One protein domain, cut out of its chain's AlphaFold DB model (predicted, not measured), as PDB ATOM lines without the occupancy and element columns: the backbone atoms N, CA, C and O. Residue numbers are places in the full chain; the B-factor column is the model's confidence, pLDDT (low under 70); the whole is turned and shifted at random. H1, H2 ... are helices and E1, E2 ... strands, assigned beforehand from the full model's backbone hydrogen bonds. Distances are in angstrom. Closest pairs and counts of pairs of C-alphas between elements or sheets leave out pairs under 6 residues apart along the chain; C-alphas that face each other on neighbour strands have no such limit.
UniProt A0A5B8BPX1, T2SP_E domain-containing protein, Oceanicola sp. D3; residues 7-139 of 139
ATOM      1  N   PHE A   7      23.503  25.687  48.183       58.84
ATOM      2  CA  PHE A   7      22.999  26.823  47.421       58.84
ATOM      3  C   PHE A   7      24.126  27.384  46.558       58.84
ATOM      4  O   PHE A   7      25.207  27.707  47.049       58.84
ATOM      5  N   ARG A   8      23.884  27.504  45.253       60.16
ATOM      6  CA  ARG A   8      24.795  28.183  44.325       60.16
ATOM      7  C   ARG A   8      24.181  29.508  43.920       60.16
ATOM      8  O   ARG A   8      23.035  29.543  43.482       60.16
ATOM      9  N   ALA A   9      24.946  30.580  44.054       58.75
ATOM     10  CA  ALA A   9      24.552  31.904  43.605       58.75
ATOM     11  C   ALA A   9      25.719  32.548  42.851       58.75
ATOM     12  O   ALA A   9      26.882  32.294  43.149       58.75
ATOM     13  N   ALA A  10      25.424  33.380  41.860       56.44
ATOM     14  CA  ALA A  10      26.435  34.153  41.150       56.44
ATOM     15  C   ALA A  10      26.218  35.633  41.470       56.44
ATOM     16  O   ALA A  10      25.178  36.200  41.134       56.44
ATOM     17  N   LEU A  11      27.186  36.254  42.143       54.12
ATOM     18  CA  LEU A  11      27.175  37.685  42.413       54.12
ATOM     19  C   LEU A  11      28.003  38.397  41.345       54.12
ATOM     20  O   LEU A  11      29.210  38.190  41.206       54.12
ATOM     21  N   ARG A  12      27.367  39.303  40.601       52.81
ATOM     22  CA  ARG A  12      28.090  40.154  39.653       52.81
ATOM     23  C   ARG A  12      28.872  41.217  40.407       52.81
ATOM     24  O   ARG A  12      28.290  42.145  40.960       52.81
ATOM     25  N   VAL A  13      30.194  41.118  40.366       52.41
ATOM     26  CA  VAL A  13      31.077  42.181  40.844       52.41
ATOM     27  C   VAL A  13      31.459  43.045  39.652       52.41
ATOM     28  O   VAL A  13      32.311  42.678  38.850       52.41
ATOM     29  N   ARG A  14      30.837  44.220  39.520       45.72
ATOM     30  CA  ARG A  14      31.338  45.214  38.564       45.72
ATOM     31  C   ARG A  14      32.703  45.686  39.051       45.72
ATOM     32  O   ARG A  14      32.812  46.351  40.076       45.72
ATOM     33  N   SER A  15      33.755  45.316  38.330       43.91
ATOM     34  CA  SER A  15      35.067  45.908  38.544       43.91
ATOM     35  C   SER A  15      35.062  47.295  37.903       43.91
ATOM     36  O   SER A  15      34.976  47.399  36.686       43.91
ATOM     37  N   ASN A  16      35.137  48.350  38.720       42.50
ATOM     38  CA  ASN A  16      35.353  49.727  38.250       42.50
ATOM     39  C   ASN A  16      36.816  49.989  37.839       42.50
ATOM     40  O   ASN A  16      37.160  51.109  37.475       42.50
ATOM     41  N   TYR A  17      37.689  48.979  37.912       40.72
ATOM     42  CA  TYR A  17      39.051  49.101  37.410       40.72
ATOM     43  C   TYR A  17      39.036  48.958  35.892       40.72
ATOM     44  O   TYR A  17      38.694  47.896  35.366       40.72
ATOM     45  N   ALA A  18      39.454  50.024  35.204       43.56
ATOM     46  CA  ALA A  18      39.935  49.934  33.835       43.56
ATOM     47  C   ALA A  18      40.929  48.760  33.751       43.56
ATOM     48  O   ALA A  18      41.756  48.609  34.660       43.56
ATOM     49  N   PRO A  19      40.824  47.883  32.739       46.12
ATOM     50  CA  PRO A  19      41.667  46.703  32.662       46.12
ATOM     51  C   PRO A  19      43.131  47.143  32.670       46.12
ATOM     52  O   PRO A  19      43.582  47.860  31.779       46.12
ATOM     53  N   CYS A  20      43.877  46.738  33.698       40.22
ATOM     54  CA  CYS A  20      45.325  46.874  33.699       40.22
ATOM     55  C   CYS A  20      45.841  46.128  32.458       40.22
ATOM     56  O   CYS A  20      45.770  44.900  32.420       40.22
ATOM     57  N   LEU A  21      46.337  46.865  31.459       46.78
ATOM     58  CA  LEU A  21      46.723  46.390  30.117       46.78
ATOM     59  C   LEU A  21      47.794  45.272  30.069       46.78
ATOM     60  O   LEU A  21      48.190  44.862  28.988       46.78
ATOM     61  N   HIS A  22      48.278  44.770  31.208       45.69
ATOM     62  CA  HIS A  22      49.492  43.948  31.283       45.69
ATOM     63  C   HIS A  22      49.330  42.626  32.046       45.69
ATOM     64  O   HIS A  22      50.322  41.970  32.352       45.69
ATOM     65  N   SER A  23      48.114  42.198  32.393       45.38
ATOM     66  CA  SER A  23      47.925  40.881  33.020       45.38
ATOM     67  C   SER A  23      46.828  40.094  32.313       45.38
ATOM     68  O   SER A  23      45.681  40.552  32.307       45.38
ATOM     69  N   PRO A  24      47.136  38.912  31.743       52.16
ATOM     70  CA  PRO A  24      46.116  38.079  31.130       52.16
ATOM     71  C   PRO A  24      45.058  37.678  32.171       52.16
ATOM     72  O   PRO A  24      45.343  37.639  33.377       52.16
ATOM     73  N   PRO A  25      43.818  37.398  31.738       52.78
ATOM     74  CA  PRO A  25      42.739  36.968  32.615       52.78
ATOM     75  C   PRO A  25      43.052  35.595  33.228       52.78
ATOM     76  O   PRO A  25      42.614  34.556  32.748       52.78
ATOM     77  N   HIS A  26      43.818  35.570  34.315       52.66
ATOM     78  CA  HIS A  26      44.043  34.349  35.073       52.66
ATOM     79  C   HIS A  26      42.828  34.050  35.950       52.66
ATOM     80  O   HIS A  26      42.453  34.839  36.821       52.66
ATOM     81  N   ASN A  27      42.239  32.874  35.739       52.56
ATOM     82  CA  ASN A  27      41.240  32.309  36.633       52.56
ATOM     83  C   ASN A  27      41.919  31.996  37.975       52.56
ATOM     84  O   ASN A  27      42.744  31.083  38.060       52.56
ATOM     85  N   ARG A  28      41.645  32.789  39.019       55.31
ATOM     86  CA  ARG A  28      42.234  32.531  40.339       55.31
ATOM     87  C   ARG A  28      41.555  31.313  40.975       55.31
ATOM     88  O   ARG A  28      40.346  31.132  40.814       55.31
ATOM     89  N   PRO A  29      42.303  30.478  41.718       53.34
ATOM     90  CA  PRO A  29      41.703  29.380  42.459       53.34
ATOM     91  C   PRO A  29      40.643  29.911  43.430       53.34
ATOM     92  O   PRO A  29      40.747  31.034  43.933       53.34
ATOM     93  N   ALA A  30      39.624  29.089  43.680       57.84
ATOM     94  CA  ALA A  30      38.584  29.399  44.649       57.84
ATOM     95  C   ALA A  30      39.192  29.727  46.021       57.84
ATOM     96  O   ALA A  30      40.184  29.120  46.431       57.84
ATOM     97  N   ARG A  31      38.589  30.678  46.734       65.88
ATOM     98  CA  ARG A  31      38.844  30.910  48.160       65.88
ATOM     99  C   ARG A  31      37.584  30.538  48.920       65.88
ATOM    100  O   ARG A  31      36.512  31.009  48.557       65.88
ATOM    101  N   ALA A  32      37.703  29.725  49.964       69.94
ATOM    102  CA  ALA A  32      36.578  29.411  50.830       69.94
ATOM    103  C   ALA A  32      36.689  30.174  52.151       69.94
ATOM    104  O   ALA A  32      37.737  30.208  52.785       69.94
ATOM    105  N   SER A  33      35.594  30.788  52.562       73.62
ATOM    106  CA  SER A  33      35.367  31.322  53.894       73.62
ATOM    107  C   SER A  33      34.542  30.300  54.670       73.62
ATOM    108  O   SER A  33      33.477  29.879  54.222       73.62
ATOM    109  N   VAL A  34      35.052  29.865  55.817       71.44
ATOM    110  CA  VAL A  34      34.392  28.900  56.701       71.44
ATOM    111  C   VAL A  34      33.878  29.646  57.928       71.44
ATOM    112  O   VAL A  34      34.581  30.483  58.501       71.44
ATOM    113  N   TYR A  35      32.646  29.336  58.320       74.44
ATOM    114  CA  TYR A  35      31.947  29.935  59.449       74.44
ATOM    115  C   TYR A  35      31.809  28.881  60.545       74.44
ATOM    116  O   TYR A  35      31.003  27.955  60.437       74.44
ATOM    117  N   VAL A  36      32.609  29.027  61.598       68.94
ATOM    118  CA  VAL A  36      32.606  28.138  62.763       68.94
ATOM    119  C   VAL A  36      32.062  28.929  63.953       68.94
ATOM    120  O   VAL A  36      32.582  29.986  64.277       68.94
ATOM    121  N   GLY A  37      30.999  28.487  64.608       60.38
ATOM    122  CA  GLY A  37      30.480  29.135  65.812       60.38
ATOM    123  C   GLY A  37      29.035  28.779  66.114       60.38
ATOM    124  O   GLY A  37      28.403  28.023  65.398       60.38
ATOM    125  N   THR A  38      28.474  29.329  67.178       49.81
ATOM    126  CA  THR A  38      27.031  29.282  67.462       49.81
ATOM    127  C   THR A  38      26.499  30.720  67.560       49.81
ATOM    128  O   THR A  38      27.274  31.680  67.488       49.81
ATOM    129  N   VAL A  39      25.177  30.912  67.599       43.50
ATOM    130  CA  VAL A  39      24.566  32.251  67.514       43.50
ATOM    131  C   VAL A  39      24.477  32.917  68.905       43.50
ATOM    132  O   VAL A  39      23.654  32.507  69.710       43.50
ATOM    133  N   MET A  40      25.269  33.993  69.097       42.97
ATOM    134  CA  MET A  40      25.241  35.073  70.128       42.97
ATOM    135  C   MET A  40      25.472  34.758  71.637       42.97
ATOM    136  O   MET A  40      25.155  33.659  72.076       42.97
ATOM    137  N   PRO A  41      25.943  35.750  72.460       54.88
ATOM    138  CA  PRO A  41      26.210  37.162  72.141       54.88
ATOM    139  C   PRO A  41      27.694  37.627  72.178       54.88
ATOM    140  O   PRO A  41      28.483  37.299  73.056       54.88
ATOM    141  N   LEU A  42      28.017  38.495  71.207       47.31
ATOM    142  CA  LEU A  42      29.001  39.600  71.213       47.31
ATOM    143  C   LEU A  42      30.526  39.365  71.276       47.31
ATOM    144  O   LEU A  42      31.254  40.357  71.271       47.31
ATOM    145  N   SER A  43      31.066  38.145  71.204       49.44
ATOM    146  CA  SER A  43      32.525  37.973  71.020       49.44
ATOM    147  C   SER A  43      32.889  37.425  69.638       49.44
ATOM    148  O   SER A  43      32.618  36.265  69.320       49.44
ATOM    149  N   ARG A  44      33.516  38.266  68.803       56.03
ATOM    150  CA  ARG A  44      34.045  37.895  67.481       56.03
ATOM    151  C   ARG A  44      35.524  37.528  67.621       56.03
ATOM    152  O   ARG A  44      36.353  38.411  67.824       56.03
ATOM    153  N   THR A  45      35.867  36.247  67.496       61.12
ATOM    154  CA  THR A  45      37.270  35.826  67.318       61.12
ATOM    155  C   THR A  45      37.541  35.673  65.830       61.12
ATOM    156  O   THR A  45      36.806  34.971  65.144       61.12
ATOM    157  N   LEU A  46      38.591  36.311  65.319       61.09
ATOM    158  CA  LEU A  46      38.984  36.209  63.913       61.09
ATOM    159  C   LEU A  46      40.378  35.589  63.788       61.09
ATOM    160  O   LEU A  46      41.370  36.314  63.838       61.09
ATOM    161  N   PRO A  47      40.489  34.271  63.582       63.34
ATOM    162  CA  PRO A  47      41.630  33.716  62.880       63.34
ATOM    163  C   PRO A  47      41.571  34.225  61.433       63.34
ATOM    164  O   PRO A  47      40.582  34.001  60.738       63.34
ATOM    165  N   ALA A  48      42.604  34.929  60.963       71.19
ATOM    166  CA  ALA A  48      42.611  35.463  59.596       71.19
ATOM    167  C   ALA A  48      42.538  34.339  58.535       71.19
ATOM    168  O   ALA A  48      41.813  34.448  57.543       71.19
ATOM    169  N   GLU A  49      43.240  33.230  58.772       87.31
ATOM    170  CA  GLU A  49      43.327  32.077  57.876       87.31
ATOM    171  C   GLU A  49      43.657  30.816  58.689       87.31
ATOM    172  O   GLU A  49      44.534  30.857  59.549       87.31
ATOM    173  N   ILE A  50      42.977  29.696  58.425       90.62
ATOM    174  CA  ILE A  50      43.299  28.398  59.038       90.62
ATOM    175  C   ILE A  50      44.246  27.645  58.101       90.62
ATOM    176  O   ILE A  50      43.849  27.198  57.020       90.62
ATOM    177  N   ARG A  51      45.506  27.500  58.522       90.62
ATOM    178  CA  ARG A  51      46.571  26.847  57.740       90.62
ATOM    179  C   ARG A  51      47.059  25.540  58.360       90.62
ATOM    180  O   ARG A  51      47.474  24.646  57.620       90.62
ATOM    181  N   ASP A  52      46.965  25.441  59.678       92.88
ATOM    182  CA  ASP A  52      47.508  24.377  60.516       92.88
ATOM    183  C   ASP A  52      46.483  23.886  61.551       92.88
ATOM    184  O   ASP A  52      45.423  24.485  61.759       92.88
ATOM    185  N   GLU A  53      46.818  22.757  62.169       94.69
ATOM    186  CA  GLU A  53      46.013  22.074  63.182       94.69
ATOM    187  C   GLU A  53      45.782  22.936  64.425       94.69
ATOM    188  O   GLU A  53      44.652  23.035  64.902       94.69
ATOM    189  N   ALA A  54      46.813  23.630  64.914       91.75
ATOM    190  CA  ALA A  54      46.705  24.467  66.106       91.75
ATOM    191  C   ALA A  54      45.659  25.580  65.920       91.75
ATOM    192  O   ALA A  54      44.786  25.778  66.770       91.75
ATOM    193  N   THR A  55      45.687  26.260  64.771       91.06
ATOM    194  CA  THR A  55      44.724  27.314  64.428       91.06
ATOM    195  C   THR A  55      43.314  26.747  64.237       91.06
ATOM    196  O   THR A  55      42.338  27.357  64.685       91.06
ATOM    197  N   ALA A  56      43.186  25.569  63.616       91.75
ATOM    198  CA  ALA A  56      41.901  24.890  63.451       91.75
ATOM    199  C   ALA A  56      41.286  24.496  64.808       91.75
ATOM    200  O   ALA A  56      40.102  24.751  65.050       91.75
ATOM    201  N   ALA A  57      42.098  23.956  65.720       91.69
ATOM    202  CA  ALA A  57      41.687  23.581  67.069       91.69
ATOM    203  C   ALA A  57      41.264  24.803  67.898       91.69
ATOM    204  O   ALA A  57      40.236  24.766  68.576       91.69
ATOM    205  N   MET A  58      42.002  25.916  67.813       89.69
ATOM    206  CA  MET A  58      41.626  27.176  68.466       89.69
ATOM    207  C   MET A  58      40.292  27.723  67.943       89.69
ATOM    208  O   MET A  58      39.454  28.155  68.739       89.69
ATOM    209  N   ALA A  59      40.074  27.681  66.625       89.81
ATOM    210  CA  ALA A  59      38.823  28.115  66.010       89.81
ATOM    211  C   ALA A  59      37.634  27.269  66.492       89.81
ATOM    212  O   ALA A  59      36.615  27.822  66.907       89.81
ATOM    213  N   CYS A  60      37.779  25.942  66.515       90.19
ATOM    214  CA  CYS A  60      36.718  25.047  66.980       90.19
ATOM    215  C   CYS A  60      36.444  25.221  68.477       90.19
ATOM    216  O   CYS A  60      35.290  25.336  68.878       90.19
ATOM    217  N   ARG A  61      37.491  25.345  69.302       90.38
ATOM    218  CA  ARG A  61      37.349  25.583  70.744       90.38
ATOM    219  C   ARG A  61      36.611  26.890  71.037       90.38
ATOM    220  O   ARG A  61      35.733  26.915  71.892       90.38
ATOM    221  N   ALA A  62      36.925  27.969  70.317       88.44
ATOM    222  CA  ALA A  62      36.186  29.226  70.425       88.44
ATOM    223  C   ALA A  62      34.707  29.060  70.025       88.44
ATOM    224  O   ALA A  62      33.840  29.604  70.708       88.44
ATOM    225  N   GLY A  63      34.420  28.275  68.982       87.94
ATOM    226  CA  GLY A  63      33.056  27.931  68.574       87.94
ATOM    227  C   GLY A  63      32.277  27.152  69.637       87.94
ATOM    228  O   GLY A  63      31.139  27.511  69.929       87.94
ATOM    229  N   LEU A  64      32.904  26.152  70.270       89.81
ATOM    230  CA  LEU A  64      32.317  25.375  71.373       89.81
ATOM    231  C   LEU A  64      32.001  26.254  72.593       89.81
ATOM    232  O   LEU A  64      31.008  26.040  73.276       89.81
ATOM    233  N   MET A  65      32.807  27.293  72.832       88.44
ATOM    234  CA  MET A  65      32.564  28.304  73.872       88.44
ATOM    235  C   MET A  65      31.500  29.350  73.483       88.44
ATOM    236  O   MET A  65      31.365  30.369  74.158       88.44
ATOM    237  N   GLY A  66      30.772  29.152  72.381       85.38
ATOM    238  CA  GLY A  66      29.695  30.043  71.947       85.38
ATOM    239  C   GLY A  66      30.150  31.312  71.224       85.38
ATOM    240  O   GLY A  66      29.384  32.266  71.089       85.38
ATOM    241  N   ARG A  67      31.402  31.367  70.756       86.19
ATOM    242  CA  ARG A  67      31.932  32.522  70.017       86.19
ATOM    243  C   ARG A  67      31.702  32.335  68.524       86.19
ATOM    244  O   ARG A  67      31.828  31.232  67.995       86.19
ATOM    245  N   MET A  68      31.440  33.434  67.817       86.25
ATOM    246  CA  MET A  68      31.393  33.409  66.357       86.25
ATOM    247  C   MET A  68      32.808  33.572  65.798       86.25
ATOM    248  O   MET A  68      33.463  34.596  66.026       86.25
ATOM    249  N   VAL A  69      33.256  32.568  65.047       86.31
ATOM    250  CA  VAL A  69      34.573  32.506  64.416       86.31
ATOM    251  C   VAL A  69      34.422  32.552  62.901       86.31
ATOM    252  O   VAL A  69      33.789  31.700  62.278       86.31
ATOM    253  N   LEU A  70      35.029  33.567  62.292       88.50
ATOM    254  CA  LEU A  70      35.123  33.672  60.837       88.50
ATOM    255  C   LEU A  70      36.569  33.438  60.444       88.50
ATOM    256  O   LEU A  70      37.445  34.153  60.927       88.50
ATOM    257  N   ALA A  71      36.798  32.472  59.561       89.12
ATOM    258  CA  ALA A  71      38.127  32.155  59.070       89.12
ATOM    259  C   ALA A  71      38.114  31.869  57.565       89.12
ATOM    260  O   ALA A  71      37.088  31.516  56.978       89.12
ATOM    261  N   THR A  72      39.271  32.017  56.925       90.81
ATOM    262  CA  THR A  72      39.453  31.646  55.517       90.81
ATOM    263  C   THR A  72      40.272  30.367  55.383       90.81
ATOM    264  O   THR A  72      41.187  30.119  56.165       90.81
ATOM    265  N   LEU A  73      39.924  29.543  54.394       90.12
ATOM    266  CA  LEU A  73      40.665  28.357  53.987       90.12
ATOM    267  C   LEU A  73      40.897  28.386  52.472       90.12
ATOM    268  O   LEU A  73      39.998  28.646  51.663       90.12
ATOM    269  N   HIS A  74      42.108  28.028  52.067       89.56
ATOM    270  CA  HIS A  74      42.450  27.846  50.661       89.56
ATOM    271  C   HIS A  74      41.983  26.476  50.162       89.56
ATOM    272  O   HIS A  74      42.710  25.488  50.225       89.56
ATOM    273  N   THR A  75      40.746  26.410  49.666       87.38
ATOM    274  CA  THR A  75      40.151  25.181  49.126       87.38
ATOM    275  C   THR A  75      39.364  25.446  47.845       87.38
ATOM    276  O   THR A  75      39.035  26.587  47.532       87.38
ATOM    277  N   LYS A  76      39.097  24.389  47.067       85.56
ATOM    278  CA  LYS A  76      38.504  24.496  45.721       85.56
ATOM    279  C   LYS A  76      36.975  24.631  45.729       85.56
ATOM    280  O   LYS A  76      36.411  25.065  44.727       85.56
ATOM    281  N   SER A  77      36.324  24.228  46.816       84.81
ATOM    282  CA  SER A  77      34.866  24.183  46.978       84.81
ATOM    283  C   SER A  77      34.472  24.195  48.451       84.81
ATOM    284  O   SER A  77      35.288  23.868  49.321       84.81
ATOM    285  N   ALA A  78      33.203  24.485  48.733       85.88
ATOM    286  CA  ALA A  78      32.702  24.507  50.102       85.88
ATOM    287  C   ALA A  78      32.812  23.119  50.771       85.88
ATOM    288  O   ALA A  78      33.282  22.997  51.902       85.88
ATOM    289  N   ALA A  79      32.513  22.046  50.030       87.31
ATOM    290  CA  ALA A  79      32.642  20.670  50.521       87.31
ATOM    291  C   ALA A  79      34.099  20.293  50.854       87.31
ATOM    292  O   ALA A  79      34.371  19.610  51.845       87.31
ATOM    293  N   SER A  80      35.060  20.770  50.051       88.62
ATOM    294  CA  SER A  80      36.483  20.523  50.306       88.62
ATOM    295  C   SER A  80      37.005  21.248  51.552       88.62
ATOM    296  O   SER A  80      37.974  20.782  52.146       88.62
ATOM    297  N   ALA A  81      36.344  22.319  52.003       90.06
ATOM    298  CA  ALA A  81      36.690  22.999  53.249       90.06
ATOM    299  C   ALA A  81      36.376  22.149  54.489       90.06
ATOM    300  O   ALA A  81      37.236  22.033  55.361       90.06
ATOM    301  N   ARG A  82      35.215  21.469  54.533       89.44
ATOM    302  CA  ARG A  82      34.899  20.495  55.604       89.44
ATOM    303  C   ARG A  82      35.968  19.407  55.660       89.44
ATOM    304  O   ARG A  82      36.537  19.154  56.714       89.44
ATOM    305  N   ARG A  83      36.303  18.812  54.508       91.19
ATOM    306  CA  ARG A  83      37.363  17.792  54.419       91.19
ATOM    307  C   ARG A  83      38.716  18.342  54.879       91.19
ATOM    308  O   ARG A  83      39.456  17.641  55.554       91.19
ATOM    309  N   ARG A  84      39.039  19.594  54.538       93.06
ATOM    310  CA  ARG A  84      40.301  20.221  54.943       93.06
ATOM    311  C   ARG A  84      40.404  20.379  56.459       93.06
ATOM    312  O   ARG A  84      41.483  20.129  56.974       93.06
ATOM    313  N   MET A  85      39.318  20.735  57.145       92.81
ATOM    314  CA  MET A  85      39.283  20.801  58.613       92.81
ATOM    315  C   MET A  85      39.559  19.434  59.249       92.81
ATOM    316  O   MET A  85      40.388  19.349  60.149       92.81
ATOM    317  N   LEU A  86      38.959  18.362  58.719       93.56
ATOM    318  CA  LEU A  86      39.239  16.992  59.178       93.56
ATOM    319  C   LEU A  86      40.713  16.615  58.960       93.56
ATOM    320  O   LEU A  86      41.365  16.075  59.846       93.56
ATOM    321  N   ASN A  87      41.276  16.973  57.802       94.81
ATOM    322  CA  ASN A  87      42.695  16.746  57.500       94.81
ATOM    323  C   ASN A  87      43.649  17.580  58.378       94.81
ATOM    324  O   ASN A  87      44.849  17.326  58.362       94.81
ATOM    325  N   LEU A  88      43.147  18.609  59.065       95.06
ATOM    326  CA  LEU A  88      43.887  19.419  60.037       95.06
ATOM    327  C   LEU A  88      43.690  18.917  61.476       95.06
ATOM    328  O   LEU A  88      43.965  19.664  62.402       95.06
ATOM    329  N   GLY A  89      43.190  17.694  61.674       93.62
ATOM    330  CA  GLY A  89      43.068  17.079  63.000       93.62
ATOM    331  C   GLY A  89      41.801  17.455  63.772       93.62
ATOM    332  O   GLY A  89      41.651  17.061  64.923       93.62
ATOM    333  N   VAL A  90      40.861  18.189  63.166       93.69
ATOM    334  CA  VAL A  90      39.568  18.462  63.810       93.69
ATOM    335  C   VAL A  90      38.692  17.217  63.744       93.69
ATOM    336  O   VAL A  90      38.428  16.694  62.661       93.69
ATOM    337  N   GLU A  91      38.205  16.767  64.896       95.44
ATOM    338  CA  GLU A  91      37.304  15.620  64.983       95.44
ATOM    339  C   GLU A  91      35.950  15.915  64.323       95.44
ATOM    340  O   GLU A  91      35.415  17.024  64.407       95.44
ATOM    341  N   GLU A  92      35.377  14.908  63.659       92.81
ATOM    342  CA  GLU A  92      34.154  15.085  62.866       92.81
ATOM    343  C   GLU A  92      32.966  15.545  63.716       92.81
ATOM    344  O   GLU A  92      32.257  16.463  63.311       92.81
ATOM    345  N   HIS A  93      32.801  14.985  64.918       92.31
ATOM    346  CA  HIS A  93      31.712  15.360  65.820       92.31
ATOM    347  C   HIS A  93      31.837  16.808  66.317       92.31
ATOM    348  O   HIS A  93      30.848  17.535  66.326       92.31
ATOM    349  N   VAL A  94      33.054  17.268  66.645       91.56
ATOM    350  CA  VAL A  94      33.305  18.669  67.020       91.56
ATOM    351  C   VAL A  94      32.924  19.582  65.866       91.56
ATOM    352  O   VAL A  94      32.205  20.561  66.052       91.56
ATOM    353  N   LEU A  95      33.387  19.256  64.656       90.56
ATOM    354  CA  LEU A  95      33.107  20.061  63.477       90.56
ATOM    355  C   LEU A  95      31.600  20.149  63.196       90.56
ATOM    356  O   LEU A  95      31.136  21.219  62.824       90.56
ATOM    357  N   GLU A  96      30.837  19.074  63.391       90.06
ATOM    358  CA  GLU A  96      29.375  19.077  63.227       90.06
ATOM    359  C   GLU A  96      28.643  19.941  64.262       90.06
ATOM    360  O   GLU A  96      27.639  20.569  63.924       90.06
ATOM    361  N   GLU A  97      29.150  20.044  65.493       89.81
ATOM    362  CA  GLU A  97      28.564  20.920  66.515       89.81
ATOM    363  C   GLU A  97      28.795  22.411  66.233       89.81
ATOM    364  O   GLU A  97      27.911  23.248  66.473       89.81
ATOM    365  N   VAL A  98      29.989  22.762  65.744       90.06
ATOM    366  CA  VAL A  98      30.399  24.168  65.610       90.06
ATOM    367  C   VAL A  98      30.298  24.727  64.198       90.06
ATOM    368  O   VAL A  98      30.221  25.942  64.045       90.06
ATOM    369  N   LEU A  99      30.314  23.919  63.141       89.56
ATOM    370  CA  LEU A  99      30.258  24.435  61.773       89.56
ATOM    371  C   LEU A  99      28.839  24.912  61.444       89.56
ATOM    372  O   LEU A  99      27.885  24.146  61.505       89.56
ATOM    373  N   ARG A 100      28.695  26.186  61.064       90.56
ATOM    374  CA  ARG A 100      27.394  26.766  60.663       90.56
ATOM    375  C   ARG A 100      27.257  26.967  59.177       90.56
ATOM    376  O   ARG A 100      26.146  27.092  58.684       90.56
ATOM    377  N   GLY A 101      28.375  27.059  58.477       89.69
ATOM    378  CA  GLY A 101      28.350  27.096  57.035       89.69
ATOM    379  C   GLY A 101      29.717  27.317  56.426       89.69
ATOM    380  O   GLY A 101      30.699  27.655  57.091       89.69
ATOM    381  N   VAL A 102      29.773  27.130  55.118       90.12
ATOM    382  CA  VAL A 102      30.956  27.344  54.299       90.12
ATOM    383  C   VAL A 102      30.542  28.069  53.033       90.12
ATOM    384  O   VAL A 102      29.701  27.576  52.287       90.12
ATOM    385  N   LEU A 103      31.180  29.203  52.761       89.12
ATOM    386  CA  LEU A 103      31.053  29.956  51.520       89.12
ATOM    387  C   LEU A 103      32.334  29.800  50.706       89.12
ATOM    388  O   LEU A 103      33.373  30.326  51.079       89.12
ATOM    389  N   ALA A 104      32.279  29.117  49.572       86.81
ATOM    390  CA  ALA A 104      33.343  29.140  48.580       86.81
ATOM    391  C   ALA A 104      33.056  30.206  47.524       86.81
ATOM    392  O   ALA A 104      31.984  30.216  46.935       86.81
ATOM    393  N   GLN A 105      34.018  31.090  47.269       85.75
ATOM    394  CA  GLN A 105      33.946  32.119  46.235       85.75
ATOM    395  C   GLN A 105      35.011  31.896  45.159       85.75
ATOM    396  O   GLN A 105      36.149  31.504  45.443       85.75
ATOM    397  N   ARG A 106      34.657  32.182  43.907       82.81
ATOM    398  CA  ARG A 106      35.539  32.128  42.736       82.81
ATOM    399  C   ARG A 106      35.378  33.397  41.927       82.81
ATOM    400  O   ARG A 106      34.267  33.883  41.778       82.81
ATOM    401  N   LEU A 107      36.484  33.913  41.402       81.88
ATOM    402  CA  LEU A 107      36.467  35.060  40.504       81.88
ATOM    403  C   LEU A 107      36.555  34.550  39.068       81.88
ATOM    404  O   LEU A 107      37.628  34.177  38.599       81.88
ATOM    405  N   GLU A 108      35.416  34.517  38.400       79.81
ATOM    406  CA  GLU A 108      35.268  34.045  37.033       79.81
ATOM    407  C   GLU A 108      35.408  35.219  36.068       79.81
ATOM    408  O   GLU A 108      34.918  36.321  36.319       79.81
ATOM    409  N   VAL A 109      36.111  35.011  34.958       78.00
ATOM    410  CA  VAL A 109      36.261  36.041  33.927       78.00
ATOM    411  C   VAL A 109      35.174  35.847  32.882       78.00
ATOM    412  O   VAL A 109      34.985  34.746  32.371       78.00
ATOM    413  N   ARG A 110      34.471  36.927  32.541       75.88
ATOM    414  CA  ARG A 110      33.507  36.943  31.444       75.88
ATOM    415  C   ARG A 110      34.192  37.399  30.160       75.88
ATOM    416  O   ARG A 110      34.868  38.435  30.135       75.88
ATOM    417  N   ALA A 111      33.974  36.632  29.095       78.56
ATOM    418  CA  ALA A 111      34.401  36.999  27.754       78.56
ATOM    419  C   ALA A 111      33.781  38.341  27.342       78.56
ATOM    420  O   ALA A 111      32.673  38.696  27.757       78.56
ATOM    421  N   CYS A 112      34.511  39.105  26.535       78.50
ATOM    422  CA  CYS A 112      34.002  40.350  25.989       78.50
ATOM    423  C   CYS A 112      32.823  40.072  25.049       78.50
ATOM    424  O   CYS A 112      32.967  39.333  24.078       78.50
ATOM    425  N   ALA A 113      31.672  40.696  25.313       78.12
ATOM    426  CA  ALA A 113      30.469  40.518  24.498       78.12
ATOM    427  C   ALA A 113      30.653  40.996  23.046       78.12
ATOM    428  O   ALA A 113      30.000  40.474  22.152       78.12
ATOM    429  N   GLY A 114      31.555  41.957  22.810       79.06
ATOM    430  CA  GLY A 114      31.811  42.511  21.479       79.06
ATOM    431  C   GLY A 114      32.687  41.638  20.576       79.06
ATOM    432  O   GLY A 114      32.597  41.765  19.363       79.06
ATOM    433  N   CYS A 115      33.530  40.760  21.131       79.81
ATOM    434  CA  CYS A 115      34.445  39.924  20.335       79.81
ATOM    435  C   CYS A 115      34.432  38.436  20.699       79.81
ATOM    436  O   CYS A 115      35.242  37.673  20.180       79.81
ATOM    437  N   GLY A 116      33.576  38.017  21.632       76.88
ATOM    438  CA  GLY A 116      33.443  36.617  22.038       76.88
ATOM    439  C   GLY A 116      34.705  35.994  22.645       76.88
ATOM    440  O   GLY A 116      34.755  34.779  22.798       76.88
ATOM    441  N   GLY A 117      35.721  36.795  22.992       75.12
ATOM    442  CA  GLY A 117      37.012  36.304  23.487       75.12
ATOM    443  C   GLY A 117      38.187  36.440  22.517       75.12
ATOM    444  O   GLY A 117      39.317  36.245  22.947       75.12
ATOM    445  N   ALA A 118      37.958  36.823  21.257       77.56
ATOM    446  CA  ALA A 118      39.026  36.953  20.256       77.56
ATOM    447  C   ALA A 118      39.913  38.207  20.425       77.56
ATOM    448  O   ALA A 118      41.011  38.261  19.884       77.56
ATOM    449  N   GLY A 119      39.446  39.204  21.186       78.12
ATOM    450  CA  GLY A 119      40.084  40.519  21.316       78.12
ATOM    451  C   GLY A 119      39.509  41.545  20.328       78.12
ATOM    452  O   GLY A 119      39.220  41.232  19.181       78.12
ATOM    453  N   CYS A 120      39.271  42.773  20.793       78.00
ATOM    454  CA  CYS A 120      38.836  43.910  19.969       78.00
ATOM    455  C   CYS A 120      39.266  45.234  20.609       78.00
ATOM    456  O   CYS A 120      39.654  45.243  21.779       78.00
ATOM    457  N   GLU A 121      39.137  46.351  19.887       77.81
ATOM    458  CA  GLU A 121      39.431  47.693  20.422       77.81
ATOM    459  C   GLU A 121      38.662  47.993  21.716       77.81
ATOM    460  O   GLU A 121      39.236  48.523  22.663       77.81
ATOM    461  N   VAL A 122      37.401  47.556  21.818       74.31
ATOM    462  CA  VAL A 122      36.548  47.799  22.997       74.31
ATOM    463  C   VAL A 122      37.100  47.153  24.276       74.31
ATOM    464  O   VAL A 122      36.910  47.685  25.366       74.31
ATOM    465  N   CYS A 123      37.794  46.015  24.173       73.12
ATOM    466  CA  CYS A 123      38.451  45.365  25.316       73.12
ATOM    467  C   CYS A 123      39.980  45.515  25.306       73.12
ATOM    468  O   CYS A 123      40.656  44.803  26.049       73.12
ATOM    469  N   GLY A 124      40.533  46.386  24.454       75.56
ATOM    470  CA  GLY A 124      41.979  46.584  24.320       75.56
ATOM    471  C   GLY A 124      42.740  45.329  23.873       75.56
ATOM    472  O   GLY A 124      43.862  45.111  24.310       75.56
ATOM    473  N   GLY A 125      42.111  44.458  23.072       76.62
ATOM    474  CA  GLY A 125      42.712  43.207  22.584       76.62
ATOM    475  C   GLY A 125      42.720  42.040  23.583       76.62
ATOM    476  O   GLY A 125      43.175  40.957  23.239       76.62
ATOM    477  N   ILE A 126      42.183  42.212  24.798       76.19
ATOM    478  CA  ILE A 126      42.272  41.209  25.882       76.19
ATOM    479  C   ILE A 126      41.267  40.056  25.710       76.19
ATOM    480  O   ILE A 126      41.497  38.947  26.186       76.19
ATOM    481  N   GLY A 127      40.111  40.315  25.091       74.75
ATOM    482  CA  GLY A 127      39.034  39.323  24.952       74.75
ATOM    483  C   GLY A 127      38.179  39.123  26.214       74.75
ATOM    484  O   GLY A 127      37.237  38.333  26.200       74.75
ATOM    485  N   ALA A 128      38.429  39.868  27.295       75.69
ATOM    486  CA  ALA A 128      37.643  39.845  28.532       75.69
ATOM    487  C   ALA A 128      37.025  41.221  28.822       75.69
ATOM    488  O   ALA A 128      37.670  42.241  28.597       75.69
ATOM    489  N   ALA A 129      35.788  41.255  29.331       70.94
ATOM    490  CA  ALA A 129      35.086  42.514  29.635       70.94
ATOM    491  C   ALA A 129      34.838  42.746  31.127       70.94
ATOM    492  O   ALA A 129      34.816  43.889  31.577       70.94
ATOM    493  N   SER A 130      34.616  41.691  31.909       67.44
ATOM    494  CA  SER A 130      34.282  41.835  33.326       67.44
ATOM    495  C   SER A 130      34.664  40.596  34.124       67.44
ATOM    496  O   SER A 130      35.050  39.559  33.575       67.44
ATOM    497  N   ARG A 131      34.585  40.719  35.449       72.69
ATOM    498  CA  ARG A 131      34.743  39.601  36.376       72.69
ATOM    499  C   ARG A 131      33.423  39.374  37.106       72.69
ATOM    500  O   ARG A 131      32.706  40.320  37.401       72.69
ATOM    501  N   GLU A 132      33.100  38.128  37.386       76.94
ATOM    502  CA  GLU A 132      31.924  37.711  38.140       76.94
ATOM    503  C   GLU A 132      32.391  36.904  39.347       76.94
ATOM    504  O   GLU A 132      33.393  36.195  39.264       76.94
ATOM    505  N   VAL A 133      31.713  37.034  40.485       80.50
ATOM    506  CA  VAL A 133      32.011  36.206  41.653       80.50
ATOM    507  C   VAL A 133      30.984  35.089  41.727       80.50
ATOM    508  O   VAL A 133      29.832  35.305  42.100       80.50
ATOM    509  N   GLY A 134      31.406  33.879  41.376       81.81
ATOM    510  CA  GLY A 134      30.631  32.673  41.638       81.81
ATOM    511  C   GLY A 134      30.748  32.311  43.114       81.81
ATOM    512  O   GLY A 134      31.866  32.230  43.630       81.81
ATOM    513  N   VAL A 135      29.625  32.095  43.800       82.69
ATOM    514  CA  VAL A 135      29.605  31.620  45.186       82.69
ATOM    515  C   VAL A 135      28.871  30.286  45.317       82.69
ATOM    516  O   VAL A 135      27.819  30.040  44.726       82.69
ATOM    517  N   GLU A 136      29.437  29.408  46.129       81.50
ATOM    518  CA  GLU A 136      28.840  28.160  46.580       81.50
ATOM    519  C   GLU A 136      28.728  28.224  48.099       81.50
ATOM    520  O   GLU A 136      29.714  28.502  48.779       81.50
ATOM    521  N   PHE A 137      27.537  27.972  48.631       82.56
ATOM    522  CA  PHE A 137      27.270  28.010  50.060       82.56
ATOM    523  C   PHE A 137      26.693  26.680  50.540       82.56
ATOM    524  O   PHE A 137      25.777  26.133  49.921       82.56
ATOM    525  N   ILE A 138      27.241  26.162  51.638       84.75
ATOM    526  CA  ILE A 138      26.765  24.962  52.334       84.75
ATOM    527  C   ILE A 138      26.475  25.352  53.781       84.75
ATOM    528  O   ILE A 138      27.306  26.015  54.399       84.75
ATOM    529  N   ILE A 139      25.318  24.933  54.292       81.38
ATOM    530  CA  ILE A 139      24.902  25.019  55.700       81.38
ATOM    531  C   ILE A 139      24.794  23.593  56.229       81.38
ATOM    532  O   ILE A 139      24.211  22.755  55.495       81.38
TER     533      ILE A 139
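This is residues 7 to 139 of the 139 residues of the protein "T2SP_E domain-containing protein" of Oceanicola sp. D3 (UniProt A0A5B8BPX1). A long twisted hairpin of two strands, E4 and E5, makes the long axis; toward one end E2 and E3 widen the sheet beside E4, H1 and H2 cover one face there, and H3 grazes the sheet, while the other end is a loop, residues 112 to 127. E1 runs beside E5. The printed part has 133 residues with five named strands and three named helices, in the order E1 E2 H1 E3 H2 H3 E4 E5; the sheet runs E1 E5 E4 E2 E3, all antiparallel. The class is mixed, in two layers, helices on one face of a sheet. The whole is loose, with a radius of gyration of the C-alphas of 18.6 A, and elongated, spanning 57 by 29 by 25 A.

Start at edge strand E1, residues 7 to 11, antiparallel to E5, residues 128 to 138; N 9 and O 135 are 3.0 A apart, within hydrogen-bond range. E5 forms a hairpin with E4, residues 99 to 111, where N 106 and O 134 are 2.8 A apart. Next is E2, residues 31 to 36, antiparallel to E4, with N 33 and O 103 at 2.7 A. Edge strand E3, residues 68 to 73, is antiparallel to E2, with N 34 and O 71 at 2.9 A. H1, residues 53 to 64, is on the sheet at a height of 9.6 A, over E3; their closest C-alphas, Ala 59 and Val 69, are 6.3 A apart. H2, residues 78 to 87, is on the same face at a height of 8.6 A; its closest C-alpha to E4 is Ala 78, 4.9 A from that of Ala 104. H3, residues 92 to 98, only grazes the sheet with residues 95 to 98. H1 touches H3 with residues 60 to 64 alone, at a steep tilt of 50 degrees; the closest C-alphas, Gly 63 and Val 98, are 5.5 A apart. E3, H2, H3 and E4 make a split strand-helix-strand unit, two strands running the same way with E2 between them, its crossover right-handed. Every O i to N i+4 pair is within hydrogen-bond range in H1 and H3, and 5 of 6 in H2.

Find C-alpha 7 at (22.999, 26.823, 47.421), where E1 begins, 12.7 A long. E2 spans 16.1 A, H1 16.3 A, E3 16.3 A, H2 14.7 A and H3 10.2 A. E4 runs 36.5 A from C-alpha 99 at (30.258, 24.435, 61.773). E5 runs 30.1 A to C-alpha 138 at (26.765, 24.962, 52.334).

The C-alphas farthest apart, Met 65 and Glu 121, are 57.3 A apart. The printed part has no cut. Look for long links from E1 to E2, E2 to H1 and E4 to E5. Confidence is under 70 at residues 7 to 32, 36 to 47 and 130.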